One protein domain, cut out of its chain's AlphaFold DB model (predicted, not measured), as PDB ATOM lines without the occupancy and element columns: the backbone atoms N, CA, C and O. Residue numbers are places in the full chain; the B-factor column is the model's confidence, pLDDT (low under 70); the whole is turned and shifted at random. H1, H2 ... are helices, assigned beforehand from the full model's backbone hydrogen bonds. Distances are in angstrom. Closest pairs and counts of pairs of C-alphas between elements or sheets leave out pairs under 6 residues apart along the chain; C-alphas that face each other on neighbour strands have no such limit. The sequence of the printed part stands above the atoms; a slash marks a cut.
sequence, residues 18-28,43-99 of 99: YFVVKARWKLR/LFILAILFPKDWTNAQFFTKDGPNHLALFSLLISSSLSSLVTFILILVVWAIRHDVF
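Overview. This is residues 18 to 28 and 43 to 99 of the 99 residues of an uncharacterized protein of Acinetobacter nosocomialis NIPH 386 (UniProt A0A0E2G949). One long, unbent helix, H4, makes the length of a thin rod, with small helical pieces packed on it near its two ends and its middle, residues 78 to 86, standing free. The short helix H1 packs near the last turns of H4, while H2 and H3, joined at a corner, pack near its first turns, and the link at residues 57 to 66 folds back into H4 through a small turn at that end of the rod. The printed part has 68 residues with four named helices in the order H1, H2, H3, H4 and no named strand, and its class is all helix. The whole is extended, with a radius of gyration of the C-alphas of 17.9 A and spans of 54 by 22 by 19 A.

Along the chain. H1 is residues 18 to 22, 6.1 A from first to last C-alpha, and begins at C-alpha 18 at (432.605, 479.861, 342.615). After the cut, H2 is residues 43 to 49, 10.0 A long, with C-alpha 43 at (444.331, 457.239, 333.055). H3 is residues 51 to 56, 8.8 A long. Residues 60 to 61 pair with residues 64 to 65, antiparallel, as strands do. H4 is residues 67 to 95, 41.6 A long, and ends at C-alpha 95 at (424.005, 480.540, 340.380).

Arrangement. H4 is the hub and touches H1, H2 and H3. It touches H1 with residues 91 to 95 alone, the closest C-alphas being those of Val 21 and Val 91, 6.4 A apart. It touches H2 with residues 72 to 76 alone, at a steep tilt of 61 degrees, opposite ways; the closest C-alphas, of Leu 43 and Ser 76, are 6.1 A apart. H3 and H4 only just touch, with 3 pairs of C-alphas within 8 A, and of H4 residue 68 alone takes part; the closest C-alphas, of Asp 53 and Leu 68, are 6.9 A apart, and the tilt is steep at 62 degrees, opposite ways. H2 and H3 touch only at the corner by their link, and only just, with 3 pairs within 8 A; the closest C-alphas, of Ala 47 and Trp 54, are 5.5 A apart. H1 is apart from H2 and from H3. In H1, H2, H3 and H4 every O i to N i+4 pair is within hydrogen-bond range.

Size, cuts and confidence. The two C-alphas farthest apart are those of Lys 62 and Asp 97, at 54.9 A. Residues 29 to 42 are not printed, and C-alphas 28 and 43 are 23.5 A apart across this cut, which lies in the link from H1 to H2. The link from H2 to H3 is tight, and that from H3 to H4 is short. The mean pLDDT of the printed part is 87.6, and residue 99, the chain's last residue, is under 70.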
ATOM      1  N   TYR A  18     432.692 478.429 342.346       86.62
ATOM      2  CA  TYR A  18     432.605 479.861 342.615       86.62
ATOM      3  C   TYR A  18     433.413 480.687 341.606       86.62
ATOM      4  O   TYR A  18     432.905 481.668 341.055       86.62
ATOM      5  N   PHE A  19     434.644 480.267 341.291       86.12
ATOM      6  CA  PHE A  19     435.471 480.936 340.284       86.12
ATOM      7  C   PHE A  19     434.815 480.919 338.897       86.12
ATOM      8  O   PHE A  19     434.779 481.939 338.208       86.12
ATOM      9  N   VAL A  20     434.224 479.788 338.510       86.62
ATOM     10  CA  VAL A  20     433.501 479.617 337.241       86.62
ATOM     11  C   VAL A  20     432.295 480.551 337.148       86.62
ATOM     12  O   VAL A  20     432.063 481.161 336.098       86.62
ATOM     13  N   VAL A  21     431.521 480.674 338.232       85.44
ATOM     14  CA  VAL A  21     430.379 481.598 338.297       85.44
ATOM     15  C   VAL A  21     430.856 483.043 338.205       85.44
ATOM     16  O   VAL A  21     430.358 483.792 337.364       85.44
ATOM     17  N   LYS A  22     431.873 483.417 338.991       88.00
ATOM     18  CA  LYS A  22     432.436 484.772 339.004       88.00
ATOM     19  C   LYS A  22     433.010 485.180 337.645       88.00
ATOM     20  O   LYS A  22     432.778 486.296 337.191       88.00
ATOM     21  N   ALA A  23     433.698 484.266 336.964       86.31
ATOM     22  CA  ALA A  23     434.242 484.482 335.625       86.31
ATOM     23  C   ALA A  23     433.166 484.477 334.517       86.31
ATOM     24  O   ALA A  23     433.489 484.704 333.352       86.31
ATOM     25  N   ARG A  24     431.891 484.210 334.851       85.94
ATOM     26  CA  ARG A  24     430.762 484.069 333.911       85.94
ATOM     27  C   ARG A  24     431.022 483.058 332.790       85.94
ATOM     28  O   ARG A  24     430.512 483.195 331.675       85.94
ATOM     29  N   TRP A  25     431.796 482.015 333.079       85.75
ATOM     30  CA  TRP A  25     432.093 480.983 332.092       85.75
ATOM     31  C   TRP A  25     430.829 480.208 331.715       85.75
ATOM     32  O   TRP A  25     429.999 479.843 332.557       85.75
ATOM     33  N   LYS A  26     430.665 479.929 330.420       86.81
ATOM     34  CA  LYS A  26     429.569 479.078 329.950       86.81
ATOM     35  C   LYS A  26     429.898 477.624 330.283       86.81
ATOM     36  O   LYS A  26     430.905 477.096 329.815       86.81
ATOM     37  N   LEU A  27     429.001 476.961 331.021       84.88
ATOM     38  CA  LEU A  27     429.123 475.542 331.385       84.88
ATOM     39  C   LEU A  27     429.378 474.652 330.161       84.88
ATOM     40  O   LEU A  27     430.188 473.739 330.234       84.88
ATOM     41  N   ARG A  28     428.778 474.985 329.010       87.00
ATOM     42  CA  ARG A  28     428.969 474.271 327.738       87.00
ATOM     43  C   ARG A  28     430.440 474.081 327.341       87.00
ATOM     44  O   ARG A  28     430.750 473.077 326.715       87.00
ATOM     45  N   LEU A  43     443.493 458.153 333.835       92.38
ATOM     46  CA  LEU A  43     444.331 457.239 333.055       92.38
ATOM     47  C   LEU A  43     445.792 457.278 333.509       92.38
ATOM     48  O   LEU A  43     446.410 456.230 333.671       92.38
ATOM     49  N   PHE A  44     446.333 458.470 333.754       92.25
ATOM     50  CA  PHE A  44     447.705 458.634 334.222       92.25
ATOM     51  C   PHE A  44     447.921 458.016 335.611       92.25
ATOM     52  O   PHE A  44     448.899 457.307 335.834       92.25
ATOM     53  N   ILE A  45     446.975 458.221 336.530       91.88
ATOM     54  CA  ILE A  45     446.979 457.600 337.860       91.88
ATOM     55  C   ILE A  45     446.932 456.072 337.735       91.88
ATOM     56  O   ILE A  45     447.744 455.388 338.353       91.88
ATOM     57  N   LEU A  46     446.040 455.526 336.904       90.81
ATOM     58  CA  LEU A  46     445.959 454.083 336.660       90.81
ATOM     59  C   LEU A  46     447.271 453.525 336.093       90.81
ATOM     60  O   LEU A  46     447.718 452.472 336.542       90.81
ATOM     61  N   ALA A  47     447.916 454.241 335.168       88.25
ATOM     62  CA  ALA A  47     449.202 453.842 334.602       88.25
ATOM     63  C   ALA A  47     450.325 453.786 335.655       88.25
ATOM     64  O   ALA A  47     451.176 452.900 335.598       88.25
ATOM     65  N   ILE A  48     450.316 454.701 336.632       90.94
ATOM     66  CA  ILE A  48     451.294 454.728 337.731       90.94
ATOM     67  C   ILE A  48     451.020 453.628 338.761       90.94
ATOM     68  O   ILE A  48     451.961 452.971 339.205       90.94
ATOM     69  N   LEU A  49     449.760 453.429 339.166       90.44
ATOM     70  CA  LEU A  49     449.420 452.432 340.188       90.44
ATOM     71  C   LEU A  49     449.520 450.994 339.668       90.44
ATOM     72  O   LEU A  49     449.893 450.100 340.425       90.44
ATOM     73  N   PHE A  50     449.202 450.771 338.392       88.38
ATOM     74  CA  PHE A  50     449.125 449.441 337.787       88.38
ATOM     75  C   PHE A  50     450.012 449.338 336.535       88.38
ATOM     76  O   PHE A  50     449.518 449.081 335.437       88.38
ATOM     77  N   PRO A  51     451.344 449.503 336.659       86.19
ATOM     78  CA  PRO A  51     452.237 449.592 335.504       86.19
ATOM     79  C   PRO A  51     452.284 448.296 334.684       86.19
ATOM     80  O   PRO A  51     452.359 448.349 333.459       86.19
ATOM     81  N   LYS A  52     452.189 447.128 335.339       85.31
ATOM     82  CA  LYS A  52     452.150 445.817 334.662       85.31
ATOM     83  C   LYS A  52     450.871 445.633 333.843       85.31
ATOM     84  O   LYS A  52     450.922 445.151 332.713       85.31
ATOM     85  N   ASP A  53     449.734 446.042 334.396       83.25
ATOM     86  CA  ASP A  53     448.449 445.947 333.705       83.25
ATOM     87  C   ASP A  53     448.378 446.965 332.565       83.25
ATOM     88  O   ASP A  53     447.908 446.640 331.478       83.25
ATOM     89  N   TRP A  54     448.944 448.160 332.767       80.25
ATOM     90  CA  TRP A  54     449.053 449.200 331.747       80.25
ATOM     91  C   TRP A  54     449.871 448.759 330.532       80.25
ATOM     92  O   TRP A  54     449.430 448.945 329.400       80.25
ATOM     93  N   THR A  55     451.026 448.112 330.737       80.88
ATOM     94  CA  THR A  55     451.831 447.584 329.618       80.88
ATOM     95  C   THR A  55     451.081 446.553 328.780       80.88
ATOM     96  O   THR A  55     451.331 446.434 327.582       80.88
ATOM     97  N   ASN A  56     450.130 445.849 329.393       79.94
ATOM     98  CA  ASN A  56     449.294 444.867 328.723       79.94
ATOM     99  C   ASN A  56     447.981 445.460 328.201       79.94
ATOM    100  O   ASN A  56     447.273 444.757 327.494       79.94
ATOM    101  N   ALA A  57     447.643 446.720 328.499       76.12
ATOM    102  CA  ALA A  57     446.366 447.360 328.172       76.12
ATOM    103  C   ALA A  57     446.314 447.912 326.732       76.12
ATOM    104  O   ALA A  57     445.945 449.060 326.490       76.12
ATOM    105  N   GLN A  58     446.669 447.090 325.744       82.56
ATOM    106  CA  GLN A  58     446.449 447.419 324.331       82.56
ATOM    107  C   GLN A  58     444.959 447.311 324.000       82.56
ATOM    108  O   GLN A  58     444.365 446.286 324.305       82.56
ATOM    109  N   PHE A  59     444.350 448.322 323.367       76.06
ATOM    110  CA  PHE A  59     442.900 448.344 323.098       76.06
ATOM    111  C   PHE A  59     442.401 447.171 322.246       76.06
ATOM    112  O   PHE A  59     441.314 446.650 322.498       76.06
ATOM    113  N   PHE A  60     443.205 446.740 321.276       78.75
ATOM    114  CA  PHE A  60     442.893 445.624 320.394       78.75
ATOM    115  C   PHE A  60     444.043 444.627 320.413       78.75
ATOM    116  O   PHE A  60     445.193 444.994 320.172       78.75
ATOM    117  N   THR A  61     443.724 443.366 320.681       79.06
ATOM    118  CA  THR A  61     444.632 442.229 320.525       79.06
ATOM    119  C   THR A  61     444.117 441.322 319.405       79.06
ATOM    120  O   THR A  61     443.039 441.550 318.850       79.06
ATOM    121  N   LYS A  62     444.883 440.286 319.037       78.88
ATOM    122  CA  LYS A  62     444.454 439.303 318.024       78.88
ATOM    123  C   LYS A  62     443.129 438.617 318.377       78.88
ATOM    124  O   LYS A  62     442.388 438.260 317.469       78.88
ATOM    125  N   ASP A  63     442.843 438.480 319.668       80.12
ATOM    126  CA  ASP A  63     441.688 437.745 320.187       80.12
ATOM    127  C   ASP A  63     440.477 438.651 320.478       80.12
ATOM    128  O   ASP A  63     439.439 438.169 320.928       80.12
ATOM    129  N   GLY A  64     440.585 439.959 320.207       80.56
ATOM    130  CA  GLY A  64     439.496 440.922 320.369       80.56
ATOM    131  C   GLY A  64     439.841 442.123 321.260       80.56
ATOM    132  O   GLY A  64     441.011 442.486 321.413       80.56
ATOM    133  N   PRO A  65     438.822 442.805 321.816       82.06
ATOM    134  CA  PRO A  65     439.023 443.934 322.710       82.06
ATOM    135  C   PRO A  65     439.635 443.465 324.024       82.06
ATOM    136  O   PRO A  65     439.178 442.504 324.642       82.06
ATOM    137  N   ASN A  66     440.637 444.188 324.495       88.00
ATOM    138  CA  ASN A  66     441.288 443.836 325.740       88.00
ATOM    139  C   ASN A  66     440.477 444.299 326.948       88.00
ATOM    140  O   ASN A  66     440.217 445.492 327.124       88.00
ATOM    141  N   HIS A  67     440.141 443.358 327.824       87.25
ATOM    142  CA  HIS A  67     439.397 443.635 329.047       87.25
ATOM    143  C   HIS A  67     440.078 444.679 329.942       87.25
ATOM    144  O   HIS A  67     439.379 445.507 330.518       87.25
ATOM    145  N   LEU A  68     441.414 444.705 330.018       88.06
ATOM    146  CA  LEU A  68     442.144 445.694 330.821       88.06
ATOM    147  C   LEU A  68     441.980 447.113 330.263       88.06
ATOM    148  O   LEU A  68     441.743 448.052 331.021       88.06
ATOM    149  N   ALA A  69     442.051 447.265 328.938       88.06
ATOM    150  CA  ALA A  69     441.856 448.551 328.270       88.06
ATOM    151  C   ALA A  69     440.398 449.030 328.366       88.06
ATOM    152  O   ALA A  69     440.133 450.210 328.582       88.06
ATOM    153  N   LEU A  70     439.434 448.110 328.257       90.94
ATOM    154  CA  LEU A  70     438.022 448.431 328.463       90.94
ATOM    155  C   LEU A  70     437.739 448.843 329.909       90.94
ATOM    156  O   LEU A  70     436.984 449.785 330.142       90.94
ATOM    157  N   PHE A  71     438.356 448.172 330.881       91.00
ATOM    158  CA  PHE A  71     438.172 448.480 332.295       91.00
ATOM    159  C   PHE A  71     438.792 449.828 332.674       91.00
ATOM    160  O   PHE A  71     438.156 450.623 333.366       91.00
ATOM    161  N   SER A  72     439.988 450.140 332.165       91.00
ATOM    162  CA  SER A  72     440.613 451.450 332.379       91.00
ATOM    163  C   SER A  72     439.803 452.580 331.736       91.00
ATOM    164  O   SER A  72     439.623 453.632 332.359       91.00
ATOM    165  N   LEU A  73     439.237 452.347 330.546       92.69
ATOM    166  CA  LEU A  73     438.324 453.282 329.892       92.69
ATOM    167  C   LEU A  73     437.042 453.470 330.709       92.69
ATOM    168  O   LEU A  73     436.628 454.609 330.924       92.69
ATOM    169  N   LEU A  74     436.438 452.387 331.205       94.31
ATOM    170  CA  LEU A  74     435.229 452.435 332.029       94.31
ATOM    171  C   LEU A  74     435.460 453.218 333.326       94.31
ATOM    172  O   LEU A  74     434.672 454.112 333.636       94.31
ATOM    173  N   ILE A  75     436.539 452.926 334.061       93.81
ATOM    174  CA  ILE A  75     436.881 453.625 335.307       93.81
ATOM    175  C   ILE A  75     437.105 455.110 335.034       93.81
ATOM    176  O   ILE A  75     436.501 455.955 335.693       93.81
ATOM    177  N   SER A  76     437.934 455.431 334.040       94.56
ATOM    178  CA  SER A  76     438.299 456.818 333.735       94.56
ATOM    179  C   SER A  76     437.095 457.626 333.258       94.56
ATOM    180  O   SER A  76     436.922 458.775 333.661       94.56
ATOM    181  N   SER A  77     436.223 457.011 332.455       95.44
ATOM    182  CA  SER A  77     434.976 457.632 331.996       95.44
ATOM    183  C   SER A  77     434.011 457.850 333.157       95.44
ATOM    184  O   SER A  77     433.511 458.955 333.328       95.44
ATOM    185  N   SER A  78     433.795 456.831 333.992       95.50
ATOM    186  CA  SER A  78     432.854 456.898 335.117       95.50
ATOM    187  C   SER A  78     433.282 457.941 336.147       95.50
ATOM    188  O   SER A  78     432.473 458.775 336.553       95.50
ATOM    189  N   LEU A  79     434.564 457.939 336.530       94.06
ATOM    190  CA  LEU A  79     435.106 458.902 337.485       94.06
ATOM    191  C   LEU A  79     435.004 460.326 336.932       94.06
ATOM    192  O   LEU A  79     434.512 461.226 337.611       94.06
ATOM    193  N   SER A  80     435.413 460.525 335.679       95.62
ATOM    194  CA  SER A  80     435.377 461.839 335.050       95.62
ATOM    195  C   SER A  80     433.951 462.373 334.869       95.62
ATOM    196  O   SER A  80     433.684 463.545 335.154       95.62
ATOM    197  N   SER A  81     433.002 461.515 334.478       95.19
ATOM    198  CA  SER A  81     431.582 461.866 334.405       95.19
ATOM    199  C   SER A  81     431.039 462.280 335.768       95.19
ATOM    200  O   SER A  81     430.362 463.302 335.858       95.19
ATOM    201  N   LEU A  82     431.363 461.535 336.829       95.00
ATOM    202  CA  LEU A  82     430.889 461.815 338.183       95.00
ATOM    203  C   LEU A  82     431.438 463.153 338.700       95.00
ATOM    204  O   LEU A  82     430.668 463.997 339.154       95.00
ATOM    205  N   VAL A  83     432.743 463.397 338.561       92.44
ATOM    206  CA  VAL A  83     433.368 464.667 338.973       92.44
ATOM    207  C   VAL A  83     432.797 465.845 338.182       92.44
ATOM    208  O   VAL A  83     432.461 466.881 338.756       92.44
ATOM    209  N   THR A  84     432.647 465.687 336.867       93.94
ATOM    210  CA  THR A  84     432.071 466.723 336.000       93.94
ATOM    211  C   THR A  84     430.615 467.013 336.360       93.94
ATOM    212  O   THR A  84     430.215 468.174 336.409       93.94
ATOM    213  N   PHE A  85     429.829 465.981 336.667       94.31
ATOM    214  CA  PHE A  85     428.446 466.134 337.104       94.31
ATOM    215  C   PHE A  85     428.345 466.897 338.429       94.31
ATOM    216  O   PHE A  85     427.560 467.841 338.527       94.31
ATOM    217  N   ILE A  86     429.183 466.565 339.419       92.69
ATOM    218  CA  ILE A  86     429.224 467.299 340.691       92.69
ATOM    219  C   ILE A  86     429.592 468.767 340.457       92.69
ATOM    220  O   ILE A  86     428.942 469.647 341.013       92.69
ATOM    221  N   LEU A  87     430.574 469.061 339.597       91.00
ATOM    222  CA  LEU A  87     430.920 470.446 339.268       91.00
ATOM    223  C   LEU A  87     429.729 471.204 338.663       91.00
ATOM    224  O   LEU A  87     429.482 472.349 339.040       91.00
ATOM    225  N   ILE A  88     428.988 470.584 337.738       92.00
ATOM    226  CA  ILE A  88     427.787 471.192 337.146       92.00
ATOM    227  C   ILE A  88     426.765 471.514 338.239       92.00
ATOM    228  O   ILE A  88     426.249 472.631 338.258       92.00
ATOM    229  N   LEU A  89     426.503 470.573 339.153       91.69
ATOM    230  CA  LEU A  89     425.580 470.779 340.270       91.69
ATOM    231  C   LEU A  89     426.028 471.923 341.180       91.69
ATOM    232  O   LEU A  89     425.217 472.779 341.515       91.69
ATOM    233  N   VAL A  90     427.315 471.982 341.530       89.88
ATOM    234  CA  VAL A  90     427.882 473.056 342.358       89.88
ATOM    235  C   VAL A  90     427.729 474.411 341.669       89.88
ATOM    236  O   VAL A  90     427.229 475.358 342.267       89.88
ATOM    237  N   VAL A  91     428.110 474.518 340.394       89.69
ATOM    238  CA  VAL A  91     427.989 475.770 339.629       89.69
ATOM    239  C   VAL A  91     426.528 476.192 339.490       89.69
ATOM    240  O   VAL A  91     426.228 477.381 339.570       89.69
ATOM    241  N   TRP A  92     425.620 475.242 339.269       91.12
ATOM    242  CA  TRP A  92     424.186 475.509 339.212       91.12
ATOM    243  C   TRP A  92     423.664 476.022 340.557       91.12
ATOM    244  O   TRP A  92     423.038 477.077 340.594       91.12
ATOM    245  N   ALA A  93     423.992 475.344 341.654       89.00
ATOM    246  CA  ALA A  93     423.554 475.717 342.993       89.00
ATOM    247  C   ALA A  93     424.057 477.111 343.408       89.00
ATOM    248  O   ALA A  93     423.282 477.894 343.946       89.00
ATOM    249  N   ILE A  94     425.306 477.465 343.073       87.50
ATOM    250  CA  ILE A  94     425.855 478.812 343.316       87.50
ATOM    251  C   ILE A  94     425.128 479.875 342.476       87.50
ATOM    252  O   ILE A  94     424.922 480.986 342.939       87.50
ATOM    253  N   ARG A  95     424.732 479.573 341.233       88.94
ATOM    254  CA  ARG A  95     424.005 480.540 340.380       88.94
ATOM    255  C   ARG A  95     422.576 480.805 340.835       88.94
ATOM    256  O   ARG A  95     422.012 481.820 340.438       88.94
ATOM    257  N   HIS A  96     421.996 479.865 341.567       89.25
ATOM    258  CA  HIS A  96     420.624 479.921 342.048       89.25
ATOM    259  C   HIS A  96     420.541 480.200 343.554       89.25
ATOM    260  O   HIS A  96     419.461 480.038 344.113       89.25
ATOM    261  N   ASP A  97     421.652 480.602 344.188       84.69
ATOM    262  CA  ASP A  97     421.741 480.930 345.617       84.69
ATOM    263  C   ASP A  97     421.084 479.862 346.518       84.69
ATOM    264  O   ASP A  97     420.305 480.158 347.419       84.69
ATOM    265  N   VAL A  98     421.367 478.583 346.239       80.56
ATOM    266  CA  VAL A  98     420.796 477.434 346.977       80.56
ATOM    267  C   VAL A  98     421.491 477.210 348.338       80.56
ATOM    268  O   VAL A  98     421.012 476.409 349.140       80.56
ATOM    269  N   PHE A  99     422.604 477.901 348.603       64.75
ATOM    270  CA  PHE A  99     423.430 477.777 349.812       64.75
ATOM    271  C   PHE A  99     423.450 479.057 350.642       64.75
ATOM    272  O   PHE A  99     423.450 480.149 350.032       64.75
TER     273      PHE A  99